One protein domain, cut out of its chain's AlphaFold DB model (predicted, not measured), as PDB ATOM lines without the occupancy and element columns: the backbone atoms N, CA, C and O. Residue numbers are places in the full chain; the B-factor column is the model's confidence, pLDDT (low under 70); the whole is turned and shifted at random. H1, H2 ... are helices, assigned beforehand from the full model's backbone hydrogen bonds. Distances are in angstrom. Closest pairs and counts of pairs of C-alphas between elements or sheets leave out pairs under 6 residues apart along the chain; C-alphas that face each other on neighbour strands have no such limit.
ATOM      1  N   SER A 189       7.939 -39.881  21.114       83.62
ATOM      2  CA  SER A 189       8.385 -38.587  20.578       83.62
ATOM      3  C   SER A 189       9.463 -38.763  19.501       83.62
ATOM      4  O   SER A 189       9.360 -38.196  18.418       83.62
ATOM      5  N   ALA A 190      10.439 -39.647  19.735       88.69
ATOM      6  CA  ALA A 190      11.461 -39.971  18.743       88.69
ATOM      7  C   ALA A 190      10.864 -40.536  17.439       88.69
ATOM      8  O   ALA A 190      11.302 -40.160  16.355       88.69
ATOM      9  N   ALA A 191       9.839 -41.396  17.529       90.62
ATOM     10  CA  ALA A 191       9.152 -41.929  16.354       90.62
ATOM     11  C   ALA A 191       8.353 -40.849  15.610       90.62
ATOM     12  O   ALA A 191       8.375 -40.819  14.382       90.62
ATOM     13  N   VAL A 192       7.702 -39.932  16.334       90.88
ATOM     14  CA  VAL A 192       7.014 -38.774  15.742       90.88
ATOM     15  C   VAL A 192       8.012 -37.873  15.017       90.88
ATOM     16  O   VAL A 192       7.797 -37.541  13.857       90.88
ATOM     17  N   GLN A 193       9.144 -37.543  15.639       91.81
ATOM     18  CA  GLN A 193      10.195 -36.734  15.013       91.81
ATOM     19  C   GLN A 193      10.791 -37.411  13.773       91.81
ATOM     20  O   GLN A 193      11.008 -36.758  12.751       91.81
ATOM     21  N   ALA A 194      11.016 -38.725  13.825       94.75
ATOM     22  CA  ALA A 194      11.455 -39.494  12.666       94.75
ATOM     23  C   ALA A 194      10.402 -39.490  11.543       94.75
ATOM     24  O   ALA A 194      10.756 -39.339  10.376       94.75
ATOM     25  N   ALA A 195       9.115 -39.600  11.884       95.81
ATOM     26  CA  ALA A 195       8.022 -39.523  10.920       95.81
ATOM     27  C   ALA A 195       7.914 -38.132  10.278       95.81
ATOM     28  O   ALA A 195       7.745 -38.052   9.066       95.81
ATOM     29  N   ILE A 196       8.076 -37.051  11.049       95.94
ATOM     30  CA  ILE A 196       8.092 -35.671  10.535       95.94
ATOM     31  C   ILE A 196       9.192 -35.505   9.483       95.94
ATOM     32  O   ILE A 196       8.910 -35.067   8.366       95.94
ATOM     33  N   ARG A 197      10.427 -35.907   9.810       97.31
ATOM     34  CA  ARG A 197      11.562 -35.847   8.870       97.31
ATOM     35  C   ARG A 197      11.307 -36.710   7.640       97.31
ATOM     36  O   ARG A 197      11.412 -36.220   6.524       97.31
ATOM     37  N   GLY A 198      10.862 -37.951   7.842       97.56
ATOM     38  CA  GLY A 198      10.541 -38.862   6.747       97.56
ATOM     39  C   GLY A 198       9.469 -38.308   5.807       97.56
ATOM     40  O   GLY A 198       9.608 -38.423   4.593       97.56
ATOM     41  N   VAL A 199       8.420 -37.670   6.340       98.12
ATOM     42  CA  VAL A 199       7.374 -37.026   5.529       98.12
ATOM     43  C   VAL A 199       7.936 -35.843   4.741       98.12
ATOM     44  O   VAL A 199       7.601 -35.695   3.566       98.12
ATOM     45  N   ALA A 200       8.801 -35.023   5.342       97.94
ATOM     46  CA  ALA A 200       9.462 -33.921   4.645       97.94
ATOM     47  C   ALA A 200      10.369 -34.424   3.506       97.94
ATOM     48  O   ALA A 200      10.227 -33.975   2.367       97.94
ATOM     49  N   ASP A 201      11.219 -35.418   3.776       98.19
ATOM     50  CA  ASP A 201      12.146 -36.003   2.797       98.19
ATOM     51  C   ASP A 201      11.405 -36.678   1.633       98.19
ATOM     52  O   ASP A 201      11.777 -36.531   0.463       98.19
ATOM     53  N   ALA A 202      10.317 -37.388   1.945       98.12
ATOM     54  CA  ALA A 202       9.435 -38.026   0.974       98.12
ATOM     55  C   ALA A 202       8.742 -37.008   0.058       98.12
ATOM     56  O   ALA A 202       8.624 -37.235  -1.149       98.12
ATOM     57  N   ARG A 203       8.303 -35.871   0.609       98.06
ATOM     58  CA  ARG A 203       7.732 -34.773  -0.183       98.06
ATOM     59  C   ARG A 203       8.785 -34.139  -1.087       98.06
ATOM     60  O   ARG A 203       8.523 -33.988  -2.277       98.06
ATOM     61  N   ALA A 204       9.975 -33.857  -0.557       98.25
ATOM     62  CA  ALA A 204      11.084 -33.318  -1.340       98.25
ATOM     63  C   ALA A 204      11.473 -34.248  -2.500       98.25
ATOM     64  O   ALA A 204      11.747 -33.779  -3.602       98.25
ATOM     65  N   LEU A 205      11.443 -35.570  -2.283       98.31
ATOM     66  CA  LEU A 205      11.661 -36.550  -3.350       98.31
ATOM     67  C   LEU A 205      10.593 -36.432  -4.443       98.31
ATOM     68  O   LEU A 205      10.930 -36.405  -5.621       98.31
ATOM     69  N   ASP A 206       9.312 -36.350  -4.081       98.06
ATOM     70  CA  ASP A 206       8.233 -36.216  -5.066       98.06
ATOM     71  C   ASP A 206       8.354 -34.925  -5.902       98.06
ATOM     72  O   ASP A 206       8.124 -34.946  -7.116       98.06
ATOM     73  N   ASP A 207       8.771 -33.818  -5.281       98.31
ATOM     74  CA  ASP A 207       8.997 -32.534  -5.957       98.31
ATOM     75  C   ASP A 207      10.198 -32.600  -6.928       98.31
ATOM     76  O   ASP A 207      10.142 -32.076  -8.050       98.31
ATOM     77  N   GLU A 208      11.260 -33.311  -6.546       98.31
ATOM     78  CA  GLU A 208      12.429 -33.568  -7.390       98.31
ATOM     79  C   GLU A 208      12.093 -34.481  -8.573       98.31
ATOM     80  O   GLU A 208      12.373 -34.132  -9.720       98.31
ATOM     81  N   LEU A 209      11.382 -35.588  -8.335       97.81
ATOM     82  CA  LEU A 209      10.896 -36.476  -9.395       97.81
ATOM     83  C   LEU A 209       9.966 -35.737 -10.367       97.81
ATOM     84  O   LEU A 209      10.019 -35.963 -11.575       97.81
ATOM     85  N   THR A 210       9.140 -34.819  -9.863       98.06
ATOM     86  CA  THR A 210       8.282 -33.955 -10.689       98.06
ATOM     87  C   THR A 210       9.102 -32.985 -11.544       98.06
ATOM     88  O   THR A 210       8.708 -32.641 -12.661       98.06
ATOM     89  N   SER A 211      10.250 -32.527 -11.052       98.06
ATOM     90  CA  SER A 211      11.155 -31.640 -11.794       98.06
ATOM     91  C   SER A 211      11.965 -32.406 -12.848       98.06
ATOM     92  O   SER A 211      12.070 -31.948 -13.990       98.06
ATOM     93  N   LEU A 212      12.426 -33.619 -12.529       97.50
ATOM     94  CA  LEU A 212      13.054 -34.541 -13.483       97.50
ATOM     95  C   LEU A 212      12.084 -34.954 -14.598       97.50
ATOM     96  O   LEU A 212      12.428 -34.895 -15.776       97.50
ATOM     97  N   ALA A 213      10.842 -35.291 -14.249       96.81
ATOM     98  CA  ALA A 213       9.811 -35.641 -15.222       96.81
ATOM     99  C   ALA A 213       9.513 -34.490 -16.198       96.81
ATOM    100  O   ALA A 213       9.385 -34.699 -17.403       96.81
ATOM    101  N   ARG A 214       9.440 -33.252 -15.687       97.75
ATOM    102  CA  ARG A 214       9.198 -32.059 -16.514       97.75
ATOM    103  C   ARG A 214      10.364 -31.728 -17.442       97.75
ATOM    104  O   ARG A 214      10.116 -31.348 -18.580       97.75
ATOM    105  N   SER A 215      11.602 -31.852 -16.969       97.25
ATOM    106  CA  SER A 215      12.794 -31.506 -17.760       97.25
ATOM    107  C   SER A 215      13.106 -32.529 -18.853       97.25
ATOM    108  O   SER A 215      13.581 -32.151 -19.919       97.25
ATOM    109  N   THR A 216      12.801 -33.805 -18.621       96.12
ATOM    110  CA  THR A 216      13.140 -34.900 -19.547       96.12
ATOM    111  C   THR A 216      11.961 -35.381 -20.391       96.12
ATOM    112  O   THR A 216      12.146 -36.120 -21.355       96.12
ATOM    113  N   GLY A 217      10.732 -34.990 -20.039       95.31
ATOM    114  CA  GLY A 217       9.510 -35.488 -20.676       95.31
ATOM    115  C   GLY A 217       9.166 -36.937 -20.309       95.31
ATOM    116  O   GLY A 217       8.221 -37.504 -20.862       95.31
ATOM    117  N   VAL A 218       9.902 -37.553 -19.380       94.75
ATOM    118  CA  VAL A 218       9.636 -38.907 -18.886       94.75
ATOM    119  C   VAL A 218       8.563 -38.854 -17.799       94.75
ATOM    120  O   VAL A 218       8.574 -37.992 -16.926       94.75
ATOM    121  N   LEU A 219       7.620 -39.799 -17.813       95.00
ATOM    122  CA  LEU A 219       6.597 -39.880 -16.769       95.00
ATOM    123  C   LEU A 219       7.229 -40.146 -15.396       95.00
ATOM    124  O   LEU A 219       8.040 -41.060 -15.249       95.00
ATOM    125  N   LYS A 220       6.773 -39.423 -14.368       96.00
ATOM    126  CA  LYS A 220       7.256 -39.562 -12.985       96.00
ATOM    127  C   LYS A 220       7.193 -41.010 -12.480       96.00
ATOM    128  O   LYS A 220       8.171 -41.521 -11.940       96.00
ATOM    129  N   GLY A 221       6.085 -41.708 -12.743       95.06
ATOM    130  CA  GLY A 221       5.944 -43.133 -12.425       95.06
ATOM    131  C   GLY A 221       6.985 -44.034 -13.107       95.06
ATOM    132  O   GLY A 221       7.458 -44.979 -12.485       95.06
ATOM    133  N   ARG A 222       7.406 -43.726 -14.343       94.19
ATOM    134  CA  ARG A 222       8.466 -44.477 -15.046       94.19
ATOM    135  C   ARG A 222       9.832 -44.251 -14.399       94.19
ATOM    136  O   ARG A 222      10.582 -45.209 -14.242       94.19
ATOM    137  N   ILE A 223      10.128 -43.018 -13.981       95.69
ATOM    138  CA  ILE A 223      11.344 -42.706 -13.215       95.69
ATOM    139  C   ILE A 223      11.368 -43.533 -11.930       95.69
ATOM    140  O   ILE A 223      12.325 -44.258 -11.675       95.69
ATOM    141  N   PHE A 224      10.273 -43.496 -11.168       95.94
ATOM    142  CA  PHE A 224      10.166 -44.232  -9.913       95.94
ATOM    143  C   PHE A 224      10.292 -45.749 -10.103       95.94
ATOM    144  O   PHE A 224      10.998 -46.401  -9.344       95.94
ATOM    145  N   GLN A 225       9.682 -46.322 -11.145       93.88
ATOM    146  CA  GLN A 225       9.847 -47.742 -11.479       93.88
ATOM    147  C   GLN A 225      11.305 -48.110 -11.763       93.88
ATOM    148  O   GLN A 225      11.763 -49.143 -11.278       93.88
ATOM    149  N   GLY A 226      12.048 -47.250 -12.466       93.69
ATOM    150  CA  GLY A 226      13.486 -47.434 -12.669       93.69
ATOM    151  C   GLY A 226      14.268 -47.459 -11.350       93.69
ATOM    152  O   GLY A 226      15.151 -48.299 -11.173       93.69
ATOM    153  N   LEU A 227      13.921 -46.584 -10.397       94.75
ATOM    154  CA  LEU A 227      14.526 -46.584  -9.058       94.75
ATOM    155  C   LEU A 227      14.247 -47.904  -8.321       94.75
ATOM    156  O   LEU A 227      15.150 -48.492  -7.729       94.75
ATOM    157  N   LEU A 228      13.019 -48.423  -8.412       92.94
ATOM    158  CA  LEU A 228      12.662 -49.717  -7.818       92.94
ATOM    159  C   LEU A 228      13.402 -50.889  -8.468       92.94
ATOM    160  O   LEU A 228      13.773 -51.841  -7.782       92.94
ATOM    161  N   GLU A 229      13.650 -50.833  -9.775       91.38
ATOM    162  CA  GLU A 229      14.458 -51.843 -10.458       91.38
ATOM    163  C   GLU A 229      15.919 -51.821 -10.004       91.38
ATOM    164  O   GLU A 229      16.502 -52.895  -9.835       91.38
ATOM    165  N   CYS A 230      16.478 -50.636  -9.740       91.44
ATOM    166  CA  CYS A 230      17.809 -50.475  -9.156       91.44
ATOM    167  C   CYS A 230      17.893 -51.116  -7.757       91.44
ATOM    168  O   CYS A 230      18.745 -51.974  -7.520       91.44
ATOM    169  N   LEU A 231      16.932 -50.813  -6.877       91.94
ATOM    170  CA  LEU A 231      16.830 -51.429  -5.546       91.94
ATOM    171  C   LEU A 231      16.665 -52.952  -5.623       91.94
ATOM    172  O   LEU A 231      17.262 -53.702  -4.849       91.94
ATOM    173  N   ARG A 232      15.870 -53.443  -6.579       90.12
ATOM    174  CA  ARG A 232      15.701 -54.885  -6.801       90.12
ATOM    175  C   ARG A 232      17.014 -55.538  -7.228       90.12
ATOM    176  O   ARG A 232      17.313 -56.629  -6.751       90.12
ATOM    177  N   ALA A 233      17.788 -54.893  -8.101       88.56
ATOM    178  CA  ALA A 233      19.104 -55.389  -8.508       88.56
ATOM    179  C   ALA A 233      20.086 -55.474  -7.324       88.56
ATOM    180  O   ALA A 233      20.964 -56.331  -7.324       88.56
ATOM    181  N   GLN A 234      19.885 -54.656  -6.287       89.00
ATOM    182  CA  GLN A 234      20.640 -54.686  -5.026       89.00
ATOM    183  C   GLN A 234      20.118 -55.713  -4.009       89.00
ATOM    184  O   GLN A 234      20.680 -55.849  -2.927       89.00
ATOM    185  N   GLY A 235      19.049 -56.447  -4.333       87.69
ATOM    186  CA  GLY A 235      18.479 -57.465  -3.449       87.69
ATOM    187  C   GLY A 235      17.445 -56.943  -2.447       87.69
ATOM    188  O   GLY A 235      17.084 -57.664  -1.516       87.69
ATOM    189  N   ALA A 236      16.917 -55.728  -2.624       85.69
ATOM    190  CA  ALA A 236      15.827 -55.217  -1.796       85.69
ATOM    191  C   ALA A 236      14.522 -56.004  -2.053       85.69
ATOM    192  O   ALA A 236      13.809 -55.763  -3.031       85.69
ATOM    193  N   ALA A 237      14.184 -56.952  -1.172       77.44
ATOM    194  CA  ALA A 237      13.027 -57.845  -1.335       77.44
ATOM    195  C   ALA A 237      11.685 -57.096  -1.461       77.44
ATOM    196  O   ALA A 237      10.793 -57.496  -2.208       77.44
ATOM    197  N   HIS A 238      11.546 -55.970  -0.766       75.44
ATOM    198  CA  HIS A 238      10.354 -55.120  -0.783       75.44
ATOM    199  C   HIS A 238      10.209 -54.283  -2.059       75.44
ATOM    200  O   HIS A 238       9.173 -53.635  -2.219       75.44
ATOM    201  N   ALA A 239      11.190 -54.296  -2.968       74.56
ATOM    202  CA  ALA A 239      11.138 -53.632  -4.272       74.56
ATOM    203  C   ALA A 239      10.560 -54.526  -5.389       74.56
ATOM    204  O   ALA A 239      10.639 -54.181  -6.568       74.56
ATOM    205  N   GLN A 240       9.954 -55.672  -5.052       72.56
ATOM    206  CA  GLN A 240       9.246 -56.489  -6.035       72.56
ATOM    207  C   GLN A 240       8.078 -55.704  -6.652       72.56
ATOM    208  O   GLN A 240       7.085 -55.386  -5.993       72.56
ATOM    209  N   LEU A 241       8.224 -55.378  -7.936       68.69
ATOM    210  CA  LEU A 241       7.123 -54.988  -8.804       68.69
ATOM    211  C   LEU A 241       6.299 -56.252  -9.063       68.69
ATOM    212  O   LEU A 241       6.826 -57.232  -9.594       68.69
ATOM    213  N   ASP A 242       5.030 -56.246  -8.650       65.31
ATOM    214  CA  ASP A 242       4.099 -57.327  -8.972       65.31
ATOM    215  C   ASP A 242       4.117 -57.534 -10.506       65.31
ATOM    216  O   ASP A 242       4.178 -56.562 -11.264       65.31
ATOM    217  N   ASN A 252      18.238 -47.987 -19.436       82.88
ATOM    218  CA  ASN A 252      18.590 -47.539 -18.091       82.88
ATOM    219  C   ASN A 252      18.024 -46.124 -17.936       82.88
ATOM    220  O   ASN A 252      18.563 -45.181 -18.513       82.88
ATOM    221  N   VAL A 253      16.919 -45.987 -17.201       90.25
ATOM    222  CA  VAL A 253      16.236 -44.699 -17.012       90.25
ATOM    223  C   VAL A 253      17.207 -43.638 -16.484       90.25
ATOM    224  O   VAL A 253      17.119 -42.490 -16.892       90.25
ATOM    225  N   ALA A 254      18.208 -44.023 -15.684       91.62
ATOM    226  CA  ALA A 254      19.271 -43.119 -15.242       91.62
ATOM    227  C   ALA A 254      19.998 -42.434 -16.417       91.62
ATOM    228  O   ALA A 254      20.215 -41.227 -16.397       91.62
ATOM    229  N   THR A 255      20.323 -43.199 -17.466       91.31
ATOM    230  CA  THR A 255      21.002 -42.698 -18.668       91.31
ATOM    231  C   THR A 255      20.087 -41.802 -19.498       91.31
ATOM    232  O   THR A 255      20.544 -40.783 -20.003       91.31
ATOM    233  N   GLU A 256      18.793 -42.135 -19.602       91.44
ATOM    234  CA  GLU A 256      17.796 -41.281 -20.273       91.44
ATOM    235  C   GLU A 256      17.645 -39.923 -19.570       91.44
ATOM    236  O   GLU A 256      17.421 -38.907 -20.224       91.44
ATOM    237  N   LEU A 257      17.796 -39.901 -18.243       93.25
ATOM    238  CA  LEU A 257      17.728 -38.685 -17.433       93.25
ATOM    239  C   LEU A 257      19.060 -37.917 -17.372       93.25
ATOM    240  O   LEU A 257      19.099 -36.838 -16.787       93.25
ATOM    241  N   GLY A 258      20.143 -38.457 -17.942       94.44
ATOM    242  CA  GLY A 258      21.479 -37.861 -17.859       94.44
ATOM    243  C   GLY A 258      22.063 -37.833 -16.441       94.44
ATOM    244  O   GLY A 258      22.933 -37.014 -16.166       94.44
ATOM    245  N   LEU A 259      21.579 -38.699 -15.544       94.81
ATOM    246  CA  LEU A 259      22.030 -38.766 -14.156       94.81
ATOM    247  C   LEU A 259      23.249 -39.675 -14.019       94.81
ATOM    248  O   LEU A 259      23.351 -40.727 -14.659       94.81
ATOM    249  N   THR A 260      24.159 -39.292 -13.132       95.81
ATOM    250  CA  THR A 260      25.287 -40.140 -12.755       95.81
ATOM    251  C   THR A 260      24.819 -41.311 -11.882       95.81
ATOM    252  O   THR A 260      23.785 -41.256 -11.213       95.81
ATOM    253  N   THR A 261      25.596 -42.397 -11.848       93.25
ATOM    254  CA  THR A 261      25.326 -43.554 -10.977       93.25
ATOM    255  C   THR A 261      25.112 -43.190  -9.497       93.25
ATOM    256  O   THR A 261      24.145 -43.693  -8.924       93.25
ATOM    257  N   PRO A 262      25.943 -42.344  -8.844       95.94
ATOM    258  CA  PRO A 262      25.722 -41.983  -7.440       95.94
ATOM    259  C   PRO A 262      24.445 -41.162  -7.215       95.94
ATOM    260  O   PRO A 262      23.760 -41.381  -6.218       95.94
ATOM    261  N   GLU A 263      24.080 -40.263  -8.131       96.38
ATOM    262  CA  GLU A 263      22.821 -39.506  -8.037       96.38
ATOM    263  C   GLU A 263      21.613 -40.436  -8.160       96.38
ATOM    264  O   GLU A 263      20.679 -40.370  -7.359       96.38
ATOM    265  N   TRP A 264      21.662 -41.363  -9.121       95.94
ATOM    266  CA  TRP A 264      20.624 -42.374  -9.291       95.94
ATOM    267  C   TRP A 264      20.478 -43.263  -8.055       95.94
ATOM    268  O   TRP A 264      19.359 -43.546  -7.626       95.94
ATOM    269  N   GLN A 265      21.600 -43.653  -7.445       95.25
ATOM    270  CA  GLN A 265      21.595 -44.415  -6.201       95.25
ATOM    271  C   GLN A 265      20.961 -43.626  -5.053       95.25
ATOM    272  O   GLN A 265      20.108 -44.156  -4.348       95.25
ATOM    273  N   SER A 266      21.324 -42.351  -4.893       96.88
ATOM    274  CA  SER A 266      20.754 -41.492  -3.850       96.88
ATOM    275  C   SER A 266      19.232 -41.357  -3.987       96.88
ATOM    276  O   SER A 266      18.496 -41.446  -2.999       96.88
ATOM    277  N   LEU A 267      18.733 -41.215  -5.220       97.62
ATOM    278  CA  LEU A 267      17.296 -41.225  -5.502       97.62
ATOM    279  C   LEU A 267      16.654 -42.579  -5.179       97.62
ATOM    280  O   LEU A 267      15.541 -42.612  -4.650       97.62
ATOM    281  N   ALA A 268      17.339 -43.686  -5.467       96.12
ATOM    282  CA  ALA A 268      16.849 -45.030  -5.183       96.12
ATOM    283  C   ALA A 268      16.712 -45.263  -3.671       96.12
ATOM    284  O   ALA A 268      15.663 -45.716  -3.217       96.12
ATOM    285  N   ASP A 269      17.705 -44.855  -2.880       96.62
ATOM    286  CA  ASP A 269      17.673 -44.960  -1.418       96.62
ATOM    287  C   ASP A 269      16.527 -44.128  -0.815       96.62
ATOM    288  O   ASP A 269      15.812 -44.575   0.089       96.62
ATOM    289  N   ARG A 270      16.273 -42.929  -1.357       97.75
ATOM    290  CA  ARG A 270      15.142 -42.086  -0.934       97.75
ATOM    291  C   ARG A 270      13.792 -42.667  -1.353       97.75
ATOM    292  O   ARG A 270      12.832 -42.604  -0.584       97.75
ATOM    293  N   ALA A 271      13.702 -43.268  -2.539       96.69
ATOM    294  CA  ALA A 271      12.507 -43.985  -2.984       96.69
ATOM    295  C   ALA A 271      12.211 -45.207  -2.101       96.69
ATOM    296  O   ALA A 271      11.046 -45.498  -1.805       96.69
ATOM    297  N   ASP A 272      13.255 -45.888  -1.630       95.94
ATOM    298  CA  ASP A 272      13.128 -46.954  -0.647       95.94
ATOM    299  C   ASP A 272      12.582 -46.432   0.692       95.94
ATOM    300  O   ASP A 272      11.594 -46.952   1.224       95.94
ATOM    301  N   ALA A 273      13.174 -45.350   1.208       96.75
ATOM    302  CA  ALA A 273      12.719 -44.702   2.434       96.75
ATOM    303  C   ALA A 273      11.235 -44.303   2.352       96.75
ATOM    304  O   ALA A 273      10.472 -44.594   3.276       96.75
ATOM    305  N   LEU A 274      10.788 -43.750   1.216       97.25
ATOM    306  CA  LEU A 274       9.375 -43.463   0.957       97.25
ATOM    307  C   LEU A 274       8.502 -44.727   1.077       97.25
ATOM    308  O   LEU A 274       7.497 -44.705   1.787       97.25
ATOM    309  N   ARG A 275       8.868 -45.847   0.436       95.44
ATOM    310  CA  ARG A 275       8.085 -47.104   0.498       95.44
ATOM    311  C   ARG A 275       8.043 -47.720   1.895       95.44
ATOM    312  O   ARG A 275       7.048 -48.356   2.253       95.44
ATOM    313  N   LYS A 276       9.111 -47.559   2.674       95.44
ATOM    314  CA  LYS A 276       9.171 -47.972   4.084       95.44
ATOM    315  C   LYS A 276       8.359 -47.047   4.990       95.44
ATOM    316  O   LYS A 276       7.885 -47.498   6.030       95.44
ATOM    317  N   LEU A 277       8.166 -45.792   4.592       97.12
ATOM    318  CA  LEU A 277       7.379 -44.812   5.328       97.12
ATOM    319  C   LEU A 277       5.872 -44.991   5.109       97.12
ATOM    320  O   LEU A 277       5.128 -45.012   6.086       97.12
ATOM    321  N   VAL A 278       5.405 -45.130   3.864       97.00
ATOM    322  CA  VAL A 278       3.963 -45.160   3.548       97.00
ATOM    323  C   VAL A 278       3.393 -46.579   3.486       97.00
ATOM    324  O   VAL A 278       4.043 -47.527   3.041       97.00
ATOM    325  N   ARG A 279       2.142 -46.760   3.926       95.38
ATOM    326  CA  ARG A 279       1.451 -48.067   3.866       95.38
ATOM    327  C   ARG A 279       0.978 -48.439   2.464       95.38
ATOM    328  O   ARG A 279       0.844 -49.624   2.161       95.38
ATOM    329  N   ILE A 280       0.744 -47.446   1.614       92.75
ATOM    330  CA  ILE A 280       0.298 -47.644   0.235       92.75
ATOM    331  C   ILE A 280       1.435 -48.285  -0.572       92.75
ATOM    332  O   ILE A 280       2.606 -47.937  -0.416       92.75
ATOM    333  N   LYS A 281       1.105 -49.254  -1.431       92.38
ATOM    334  CA  LYS A 281       2.066 -49.791  -2.398       92.38
ATOM    335  C   LYS A 281       2.288 -48.735  -3.480       92.38
ATOM    336  O   LYS A 281       1.370 -48.464  -4.235       92.38
ATOM    337  N   VAL A 282       3.484 -48.155  -3.538       92.94
ATOM    338  CA  VAL A 282       3.825 -47.135  -4.539       92.94
ATOM    339  C   VAL A 282       4.573 -47.775  -5.699       92.94
ATOM    340  O   VAL A 282       5.707 -48.222  -5.509       92.94
ATOM    341  N   ALA A 283       3.951 -47.858  -6.874       89.00
ATOM    342  CA  ALA A 283       4.569 -48.434  -8.067       89.00
ATOM    343  C   ALA A 283       4.377 -47.591  -9.332       89.00
ATOM    344  O   ALA A 283       5.225 -47.658 -10.220       89.00
ATOM    345  N   ASP A 284       3.297 -46.822  -9.447       91.38
ATOM    346  CA  ASP A 284       3.032 -45.985 -10.619       91.38
ATOM    347  C   ASP A 284       2.779 -44.505 -10.269       91.38
ATOM    348  O   ASP A 284       2.925 -44.062  -9.129       91.38
ATOM    349  N   ASP A 285       2.436 -43.706 -11.282       93.81
ATOM    350  CA  ASP A 285       2.168 -42.275 -11.108       93.81
ATOM    351  C   ASP A 285       0.879 -41.988 -10.312       93.81
ATOM    352  O   ASP A 285       0.785 -40.984  -9.606       93.81
ATOM    353  N   ASN A 286      -0.122 -42.871 -10.385       95.31
ATOM    354  CA  ASN A 286      -1.346 -42.733  -9.595       95.31
ATOM    355  C   ASN A 286      -1.060 -42.993  -8.116       95.31
ATOM    356  O   ASN A 286      -1.531 -42.243  -7.255       95.31
ATOM    357  N   ASP A 287      -0.254 -44.013  -7.825       95.56
ATOM    358  CA  ASP A 287       0.163 -44.324  -6.466       95.56
ATOM    359  C   ASP A 287       1.010 -43.192  -5.886       95.56
ATOM    360  O   ASP A 287       0.793 -42.803  -4.742       95.56
ATOM    361  N   LEU A 288       1.931 -42.614  -6.671       96.44
ATOM    362  CA  LEU A 288       2.731 -41.460  -6.243       96.44
ATOM    363  C   LEU A 288       1.855 -40.249  -5.919       96.44
ATOM    364  O   LEU A 288       2.054 -39.605  -4.893       96.44
ATOM    365  N   ARG A 289       0.846 -39.956  -6.749       96.94
ATOM    366  CA  ARG A 289      -0.120 -38.882  -6.462       96.94
ATOM    367  C   ARG A 289      -0.913 -39.151  -5.185       96.94
ATOM    368  O   ARG A 289      -1.091 -38.242  -4.378       96.94
ATOM    369  N   THR A 290      -1.346 -40.392  -4.978       96.38
ATOM    370  CA  THR A 290      -2.073 -40.795  -3.766       96.38
ATOM    371  C   THR A 290      -1.177 -40.693  -2.529       96.38
ATOM    372  O   THR A 290      -1.588 -40.157  -1.500       96.38
ATOM    373  N   ALA A 291       0.077 -41.139  -2.635       97.25
ATOM    374  CA  ALA A 291       1.071 -41.013  -1.578       97.25
ATOM    375  C   ALA A 291       1.338 -39.540  -1.245       97.25
ATOM    376  O   ALA A 291       1.326 -39.183  -0.071       97.25
ATOM    377  N   ARG A 292       1.491 -38.666  -2.251       97.69
ATOM    378  CA  ARG A 292       1.676 -37.220  -2.047       97.69
ATOM    379  C   ARG A 292       0.525 -36.600  -1.256       97.69
ATOM    380  O   ARG A 292       0.782 -35.878  -0.300       97.69
ATOM    381  N   GLN A 293      -0.721 -36.925  -1.599       97.38
ATOM    382  CA  GLN A 293      -1.896 -36.443  -0.863       97.38
ATOM    383  C   GLN A 293      -1.893 -36.907   0.602       97.38
ATOM    384  O   GLN A 293      -2.143 -36.105   1.501       97.38
ATOM    385  N   GLY A 294      -1.554 -38.177   0.854       96.56
ATOM    386  CA  GLY A 294      -1.409 -38.699   2.216       96.56
ATOM    387  C   GLY A 294      -0.294 -37.998   2.999       96.56
ATOM    388  O   GLY A 294      -0.495 -37.600   4.143       96.56
ATOM    389  N   LEU A 295       0.861 -37.767   2.370       97.88
ATOM    390  CA  LEU A 295       1.991 -37.061   2.982       97.88
ATOM    391  C   LEU A 295       1.662 -35.595   3.301       97.88
ATOM    392  O   LEU A 295       2.111 -35.080   4.321       97.88
ATOM    393  N   GLU A 296       0.873 -34.919   2.464       97.62
ATOM    394  CA  GLU A 296       0.400 -33.554   2.729       97.62
ATOM    395  C   GLU A 296      -0.558 -33.496   3.922       97.62
ATOM    396  O   GLU A 296      -0.472 -32.570   4.729       97.62
ATOM    397  N   LEU A 297      -1.430 -34.496   4.071       95.69
ATOM    398  CA  LEU A 297      -2.289 -34.635   5.246       95.69
ATOM    399  C   LEU A 297      -1.444 -34.829   6.511       95.69
ATOM    400  O   LEU A 297      -1.627 -34.094   7.482       95.69
ATOM    401  N   CYS A 298      -0.472 -35.746   6.477       96.56
ATOM    402  CA  CYS A 298       0.449 -35.966   7.593       96.56
ATOM    403  C   CYS A 298       1.235 -34.698   7.952       96.56
ATOM    404  O   CYS A 298       1.348 -34.366   9.128       96.56
ATOM    405  N   ALA A 299       1.745 -33.963   6.959       96.81
ATOM    406  CA  ALA A 299       2.492 -32.730   7.194       96.81
ATOM    407  C   ALA A 299       1.640 -31.667   7.903       96.81
ATOM    408  O   ALA A 299       2.061 -31.140   8.928       96.81
ATOM    409  N   ARG A 300       0.412 -31.419   7.424       95.69
ATOM    410  CA  ARG A 300      -0.518 -30.470   8.064       95.69
ATOM    411  C   ARG A 300      -0.862 -30.873   9.494       95.69
ATOM    412  O   ARG A 300      -0.969 -30.015  10.365       95.69
TER     413      ARG A 300
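Overview. This is residues 189 to 242 and 252 to 300 of the 336 residues of an uncharacterized protein of Chrysochromulina tobinii (UniProt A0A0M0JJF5). One long helix, H1, makes the longest axis, and H4 and H5 cross it, each packed on its residues between 195 and 206. H2 is set crosswise to both H4 and H5, crossing H4 and making a corner with the start of H5, while short H3 sits beside H2. The printed part has 103 residues with five named helices, H1 to H5 in chain order, and no named strand: all helix. It is compact, with a radius of gyration of the C-alphas of 13.3 A and spans of 41 by 30 by 26 A.

Arrangement. H1, residues 189 to 216, touches H2, residues 220 to 233, with residues 209 to 213 alone, at a steep tilt of 64 degrees; the closest C-alphas, of Ala 213 and Lys 220, are 5.2 A apart. H2, the hub, only just touches H3, residues 253 to 256, with 3 pairs of C-alphas within 8 A, the closest those of Gly 226 and Val 253 at 5.8 A. H4, residues 261 to 277, touches H2 about perpendicular, 84 degrees, closest at the C-alphas of Leu 227 and Ala 268, 4.8 A. H4 touches H1 at a steep tilt of 48 degrees, opposite ways, closest at the C-alphas of Ala 202 and Leu 274, 5.4 A. H5, residues 285 to 300, touches H1 at a steep tilt of 41 degrees, opposite ways, closest at the C-alphas of Val 199 and Leu 295, 6.0 A. H5 and H2 touch only at their ends, closest at the C-alphas of Gly 221 and Asp 285, 4.1 A. H4 and H5 are near each other; H3 and H5 are apart. In H1, H2, H4 and H5 every O i to N i+4 pair is within hydrogen-bond range; H3 is too short for one.

Along the chain. H1 begins at C-alpha 189 (8.385, -38.587, 20.578) and is 40.6 A long. H2 measures 20.3 A, H3 5.0 A, H4 24.3 A and H5 22.7 A, ending at C-alpha 300 (-0.518, -30.470, 8.064).

Size, cuts and confidence. The C-alphas farthest apart, of Ser 189 and Glu 256, are 42.0 A apart. Residues 243 to 251 are not printed, and C-alphas 242 and 252 are 19.7 A apart across the cut. Of the links printed whole, none is long. Residues 241 to 242 have pLDDT under 70.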